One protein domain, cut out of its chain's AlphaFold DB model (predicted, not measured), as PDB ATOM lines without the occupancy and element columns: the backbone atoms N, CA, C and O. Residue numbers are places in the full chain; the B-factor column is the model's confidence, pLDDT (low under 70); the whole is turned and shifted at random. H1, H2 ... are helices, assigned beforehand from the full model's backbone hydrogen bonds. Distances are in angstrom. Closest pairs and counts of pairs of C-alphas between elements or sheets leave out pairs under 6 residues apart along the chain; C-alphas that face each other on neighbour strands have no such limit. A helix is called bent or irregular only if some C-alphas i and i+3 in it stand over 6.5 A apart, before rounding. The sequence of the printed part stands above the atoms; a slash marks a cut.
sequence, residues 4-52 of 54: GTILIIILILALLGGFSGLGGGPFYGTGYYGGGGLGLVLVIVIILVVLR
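This is residues 4 to 52 of the 54 residues of an uncharacterized protein of Mesorhizobium plurifarium (UniProt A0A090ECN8). Two helices of equal residue count meet as a V, the last part of H1 against the first part of H2, and a long loop of residues 19 to 35 lies at the corner between them. The other ends of the two helices stick out as free arms, residues 4 to 9 from H1 and residues 44 to 52 from H2 onward. The printed part has 49 residues with two named helices, H1 then H2, and no named strand; the class is all helix. The whole is loose, with a radius of gyration of the C-alphas of 12.2 A, and spans 36 by 26 by 15 A.

H1, residues 4 to 18, and H2, residues 36 to 50, touch, with 6 pairs of C-alphas within 8 A. The closest C-alphas are those of Gly 17 and Gly 36, 4.3 A apart. H1 touches H2 with residues 15 to 17 alone, and H2 touches H1 with residues 36 to 40 alone. Their lines stand at a steep tilt of 62 degrees and run opposite ways. Their centres are 16.1 A apart. Every O i to N i+4 pair is within hydrogen-bond range in H2, and 9 of 11 are in H1.

H1 runs 18.6 A from C-alpha 4 at (178.003, 170.713, 81.255) to C-alpha 18 at (174.217, 153.345, 86.889). H1 is irregular, but only just: C-alphas 15 and 18 are 7.0 A apart. H2 runs 21.1 A from C-alpha 36 at (179.930, 149.964, 91.450) to C-alpha 50 at (198.136, 160.359, 88.797).

The two C-alphas farthest apart are those of Gly 24 and Arg 52, at 36.9 A. Without the stretches that stand free, the body has 34 residues and spans 22 by 19 by 12 A. The printed part has no cut, and the link from H1 to H2, 17 residues, is long. The mean pLDDT of the printed part is 72.5, and residues 15 to 36 and residue 38 are under 70.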
ATOM      1  N   GLY A   4     177.124 171.114  80.151       89.62
ATOM      2  CA  GLY A   4     178.003 170.713  81.255       89.62
ATOM      3  C   GLY A   4     177.260 170.090  82.440       89.62
ATOM      4  O   GLY A   4     177.727 169.109  83.010       89.62
ATOM      5  N   THR A   5     176.069 170.592  82.778       87.12
ATOM      6  CA  THR A   5     175.241 170.027  83.856       87.12
ATOM      7  C   THR A   5     174.769 168.615  83.506       87.12
ATOM      8  O   THR A   5     174.800 167.728  84.352       87.12
ATOM      9  N   ILE A   6     174.384 168.389  82.247       85.06
ATOM     10  CA  ILE A   6     173.931 167.082  81.749       85.06
ATOM     11  C   ILE A   6     175.074 166.056  81.805       85.06
ATOM     12  O   ILE A   6     174.877 164.946  82.295       85.06
ATOM     13  N   LEU A   7     176.281 166.437  81.379       84.06
ATOM     14  CA  LEU A   7     177.461 165.567  81.425       84.06
ATOM     15  C   LEU A   7     177.857 165.185  82.857       84.06
ATOM     16  O   LEU A   7     178.186 164.029  83.114       84.06
ATOM     17  N   ILE A   8     177.779 166.131  83.797       83.88
ATOM     18  CA  ILE A   8     178.055 165.870  85.216       83.88
ATOM     19  C   ILE A   8     177.046 164.874  85.795       83.88
ATOM     20  O   ILE A   8     177.440 163.950  86.501       83.88
ATOM     21  N   ILE A   9     175.758 165.015  85.476       82.12
ATOM     22  CA  ILE A   9     174.721 164.085  85.946       82.12
ATOM     23  C   ILE A   9     174.974 162.672  85.405       82.12
ATOM     24  O   ILE A   9     174.923 161.708  86.166       82.12
ATOM     25  N   ILE A  10     175.309 162.542  84.118       79.38
ATOM     26  CA  ILE A  10     175.645 161.250  83.500       79.38
ATOM     27  C   ILE A  10     176.870 160.620  84.177       79.38
ATOM     28  O   ILE A  10     176.862 159.426  84.469       79.38
ATOM     29  N   LEU A  11     177.899 161.418  84.479       75.81
ATOM     30  CA  LEU A  11     179.096 160.958  85.183       75.81
ATOM     31  C   LEU A  11     178.771 160.464  86.600       75.81
ATOM     32  O   LEU A  11     179.220 159.390  86.990       75.81
ATOM     33  N   ILE A  12     177.961 161.208  87.355       74.75
ATOM     34  CA  ILE A  12     177.529 160.820  88.706       74.75
ATOM     35  C   ILE A  12     176.754 159.500  88.663       74.75
ATOM     36  O   ILE A  12     177.051 158.594  89.441       74.75
ATOM     37  N   LEU A  13     175.803 159.365  87.733       72.94
ATOM     38  CA  LEU A  13     175.047 158.129  87.542       72.94
ATOM     39  C   LEU A  13     175.974 156.966  87.191       72.94
ATOM     40  O   LEU A  13     175.841 155.895  87.771       72.94
ATOM     41  N   ALA A  14     176.952 157.171  86.309       70.06
ATOM     42  CA  ALA A  14     177.917 156.139  85.958       70.06
ATOM     43  C   ALA A  14     178.765 155.684  87.160       70.06
ATOM     44  O   ALA A  14     178.935 154.484  87.368       70.06
ATOM     45  N   LEU A  15     179.238 156.631  87.978       65.81
ATOM     46  CA  LEU A  15     180.086 156.372  89.147       65.81
ATOM     47  C   LEU A  15     179.335 155.722  90.320       65.81
ATOM     48  O   LEU A  15     179.914 154.912  91.039       65.81
ATOM     49  N   LEU A  16     178.047 156.022  90.501       67.56
ATOM     50  CA  LEU A  16     177.193 155.406  91.530       67.56
ATOM     51  C   LEU A  16     176.711 153.988  91.176       67.56
ATOM     52  O   LEU A  16     175.975 153.375  91.952       67.56
ATOM     53  N   GLY A  17     177.127 153.445  90.030       65.12
ATOM     54  CA  GLY A  17     176.700 152.122  89.573       65.12
ATOM     55  C   GLY A  17     175.491 152.142  88.633       65.12
ATOM     56  O   GLY A  17     174.789 151.144  88.496       65.12
ATOM     57  N   GLY A  18     175.246 153.247  87.931       63.06
ATOM     58  CA  GLY A  18     174.217 153.345  86.889       63.06
ATOM     59  C   GLY A  18     174.467 152.426  85.687       63.06
ATOM     60  O   GLY A  18     173.522 152.063  84.995       63.06
ATOM     61  N   PHE A  19     175.714 151.983  85.477       58.78
ATOM     62  CA  PHE A  19     176.085 150.984  84.461       58.78
ATOM     63  C   PHE A  19     176.182 149.551  84.999       58.78
ATOM     64  O   PHE A  19     176.394 148.622  84.224       58.78
ATOM     65  N   SER A  20     175.969 149.331  86.301       57.59
ATOM     66  CA  SER A  20     175.986 147.990  86.913       57.59
ATOM     67  C   SER A  20     174.866 147.071  86.400       57.59
ATOM     68  O   SER A  20     174.812 145.903  86.771       57.59
ATOM     69  N   GLY A  21     173.960 147.604  85.572       54.44
ATOM     70  CA  GLY A  21     172.815 146.921  84.983       54.44
ATOM     71  C   GLY A  21     172.830 146.824  83.452       54.44
ATOM     72  O   GLY A  21     171.778 146.799  82.833       54.44
ATOM     73  N   LEU A  22     173.977 146.783  82.783       56.69
ATOM     74  CA  LEU A  22     174.021 146.426  81.357       56.69
ATOM     75  C   LEU A  22     174.526 144.986  81.234       56.69
ATOM     76  O   LEU A  22     175.727 144.751  81.205       56.69
ATOM     77  N   GLY A  23     173.601 144.013  81.231       62.72
ATOM     78  CA  GLY A  23     173.931 142.595  81.002       62.72
ATOM     79  C   GLY A  23     173.290 141.550  81.930       62.72
ATOM     80  O   GLY A  23     173.600 140.375  81.787       62.72
ATOM     81  N   GLY A  24     172.410 141.929  82.866       62.25
ATOM     82  CA  GLY A  24     171.575 140.976  83.631       62.25
ATOM     83  C   GLY A  24     172.307 140.021  84.589       62.25
ATOM     84  O   GLY A  24     171.691 139.087  85.092       62.25
ATOM     85  N   GLY A  25     173.607 140.221  84.827       67.62
ATOM     86  CA  GLY A  25     174.412 139.345  85.681       67.62
ATOM     87  C   GLY A  25     174.074 139.449  87.176       67.62
ATOM     88  O   GLY A  25     173.354 140.364  87.592       67.62
ATOM     89  N   PRO A  26     174.617 138.543  88.015       60.56
ATOM     90  CA  PRO A  26     174.579 138.706  89.466       60.56
ATOM     91  C   PRO A  26     175.043 140.123  89.817       60.56
ATOM     92  O   PRO A  26     175.993 140.610  89.209       60.56
ATOM     93  N   PHE A  27     174.354 140.779  90.754       56.12
ATOM     94  CA  PHE A  27     174.557 142.179  91.155       56.12
ATOM     95  C   PHE A  27     173.924 143.282  90.283       56.12
ATOM     96  O   PHE A  27     174.116 144.473  90.561       56.12
ATOM     97  N   TYR A  28     173.091 142.927  89.304       60.97
ATOM     98  CA  TYR A  28     172.251 143.892  88.590       60.97
ATOM     99  C   TYR A  28     171.402 144.736  89.558       60.97
ATOM    100  O   TYR A  28     170.733 144.199  90.438       60.97
ATOM    101  N   GLY A  29     171.417 146.064  89.410       58.03
ATOM    102  CA  GLY A  29     170.592 146.972  90.224       58.03
ATOM    103  C   GLY A  29     171.056 147.177  91.675       58.03
ATOM    104  O   GLY A  29     170.405 147.900  92.421       58.03
ATOM    105  N   THR A  30     172.189 146.601  92.080       61.66
ATOM    106  CA  THR A  30     172.750 146.764  93.440       61.66
ATOM    107  C   THR A  30     173.492 148.092  93.658       61.66
ATOM    108  O   THR A  30     173.902 148.401  94.779       61.66
ATOM    109  N   GLY A  31     173.692 148.878  92.592       64.75
ATOM    110  CA  GLY A  31     174.445 150.133  92.626       64.75
ATOM    111  C   GLY A  31     175.883 149.923  93.109       64.75
ATOM    112  O   GLY A  31     176.601 149.041  92.626       64.75
ATOM    113  N   TYR A  32     176.301 150.715  94.098       58.28
ATOM    114  CA  TYR A  32     177.629 150.640  94.712       58.28
ATOM    115  C   TYR A  32     177.957 149.263  95.324       58.28
ATOM    116  O   TYR A  32     179.107 148.831  95.263       58.28
ATOM    117  N   TYR A  33     176.960 148.551  95.863       60.53
ATOM    118  CA  TYR A  33     177.176 147.348  96.679       60.53
ATOM    119  C   TYR A  33     177.422 146.053  95.902       60.53
ATOM    120  O   TYR A  33     177.891 145.091  96.504       60.53
ATOM    121  N   GLY A  34     177.148 145.995  94.599       63.78
ATOM    122  CA  GLY A  34     177.399 144.769  93.835       63.78
ATOM    123  C   GLY A  34     178.006 144.949  92.441       63.78
ATOM    124  O   GLY A  34     178.579 143.995  91.930       63.78
ATOM    125  N   GLY A  35     177.983 146.146  91.842       64.81
ATOM    126  CA  GLY A  35     178.707 146.412  90.585       64.81
ATOM    127  C   GLY A  35     179.590 147.662  90.612       64.81
ATOM    128  O   GLY A  35     180.638 147.694  89.970       64.81
ATOM    129  N   GLY A  36     179.205 148.690  91.376       66.69
ATOM    130  CA  GLY A  36     179.930 149.964  91.450       66.69
ATOM    131  C   GLY A  36     181.242 149.913  92.240       66.69
ATOM    132  O   GLY A  36     182.127 150.728  91.989       66.69
ATOM    133  N   GLY A  37     181.409 148.940  93.142       71.56
ATOM    134  CA  GLY A  37     182.602 148.813  93.983       71.56
ATOM    135  C   GLY A  37     183.906 148.691  93.188       71.56
ATOM    136  O   GLY A  37     184.851 149.426  93.460       71.56
ATOM    137  N   LEU A  38     183.956 147.842  92.152       68.19
ATOM    138  CA  LEU A  38     185.154 147.703  91.310       68.19
ATOM    139  C   LEU A  38     185.446 148.968  90.494       68.19
ATOM    140  O   LEU A  38     186.605 149.356  90.368       68.19
ATOM    141  N   GLY A  39     184.410 149.638  89.980       70.94
ATOM    142  CA  GLY A  39     184.565 150.905  89.262       70.94
ATOM    143  C   GLY A  39     185.108 152.014  90.164       70.94
ATOM    144  O   GLY A  39     186.022 152.737  89.774       70.94
ATOM    145  N   LEU A  40     184.614 152.101  91.399       71.75
ATOM    146  CA  LEU A  40     185.096 153.076  92.371       71.75
ATOM    147  C   LEU A  40     186.527 152.767  92.831       71.75
ATOM    148  O   LEU A  40     187.348 153.677  92.913       71.75
ATOM    149  N   VAL A  41     186.858 151.492  93.054       77.12
ATOM    150  CA  VAL A  41     188.233 151.066  93.353       77.12
ATOM    151  C   VAL A  41     189.176 151.439  92.207       77.12
ATOM    152  O   VAL A  41     190.236 152.007  92.459       77.12
ATOM    153  N   LEU A  42     188.785 151.206  90.949       77.06
ATOM    154  CA  LEU A  42     189.593 151.573  89.783       77.06
ATOM    155  C   LEU A  42     189.825 153.092  89.698       77.06
ATOM    156  O   LEU A  42     190.949 153.530  89.461       77.06
ATOM    157  N   VAL A  43     188.790 153.902  89.944       78.88
ATOM    158  CA  VAL A  43     188.901 155.372  89.981       78.88
ATOM    159  C   VAL A  43     189.860 155.827  91.082       78.88
ATOM    160  O   VAL A  43     190.710 156.681  90.831       78.88
ATOM    161  N   ILE A  44     189.780 155.235  92.278       84.12
ATOM    162  CA  ILE A  44     190.711 155.525  93.378       84.12
ATOM    163  C   ILE A  44     192.150 155.203  92.963       84.12
ATOM    164  O   ILE A  44     193.034 156.039  93.141       84.12
ATOM    165  N   VAL A  45     192.392 154.029  92.373       87.31
ATOM    166  CA  VAL A  45     193.729 153.628  91.910       87.31
ATOM    167  C   VAL A  45     194.268 154.613  90.871       87.31
ATOM    168  O   VAL A  45     195.404 155.062  90.995       87.31
ATOM    169  N   ILE A  46     193.452 155.014  89.891       85.56
ATOM    170  CA  ILE A  46     193.844 155.997  88.870       85.56
ATOM    171  C   ILE A  46     194.243 157.328  89.516       85.56
ATOM    172  O   ILE A  46     195.287 157.884  89.176       85.56
ATOM    173  N   ILE A  47     193.460 157.829  90.475       89.75
ATOM    174  CA  ILE A  47     193.778 159.069  91.200       89.75
ATOM    175  C   ILE A  47     195.116 158.938  91.937       89.75
ATOM    176  O   ILE A  47     195.946 159.842  91.864       89.75
ATOM    177  N   LEU A  48     195.350 157.818  92.624       88.88
ATOM    178  CA  LEU A  48     196.586 157.592  93.375       88.88
ATOM    179  C   LEU A  48     197.819 157.549  92.462       88.88
ATOM    180  O   LEU A  48     198.826 158.177  92.789       88.88
ATOM    181  N   VAL A  49     197.717 156.895  91.302       93.25
ATOM    182  CA  VAL A  49     198.785 156.852  90.289       93.25
ATOM    183  C   VAL A  49     199.049 158.241  89.701       93.25
ATOM    184  O   VAL A  49     200.197 158.672  89.614       93.25
ATOM    185  N   VAL A  50     198.001 158.992  89.342       85.06
ATOM    186  CA  VAL A  50     198.136 160.359  88.797       85.06
ATOM    187  C   VAL A  50     198.788 161.301  89.808       85.06
ATOM    188  O   VAL A  50     199.638 162.113  89.446       85.06
ATOM    189  N   LEU A  51     198.439 161.169  91.087       94.44
ATOM    190  CA  LEU A  51     199.040 161.943  92.172       94.44
ATOM    191  C   LEU A  51     200.441 161.440  92.573       94.44
ATOM    192  O   LEU A  51     201.020 162.004  93.503       94.44
ATOM    193  N   ARG A  52     200.976 160.399  91.909       85.12
ATOM    194  CA  ARG A  52     202.223 159.693  92.269       85.12
ATOM    195  C   ARG A  52     202.289 159.328  93.750       85.12
ATOM    196  O   ARG A  52     203.320 159.462  94.406       85.12
TER     197      ARG A  52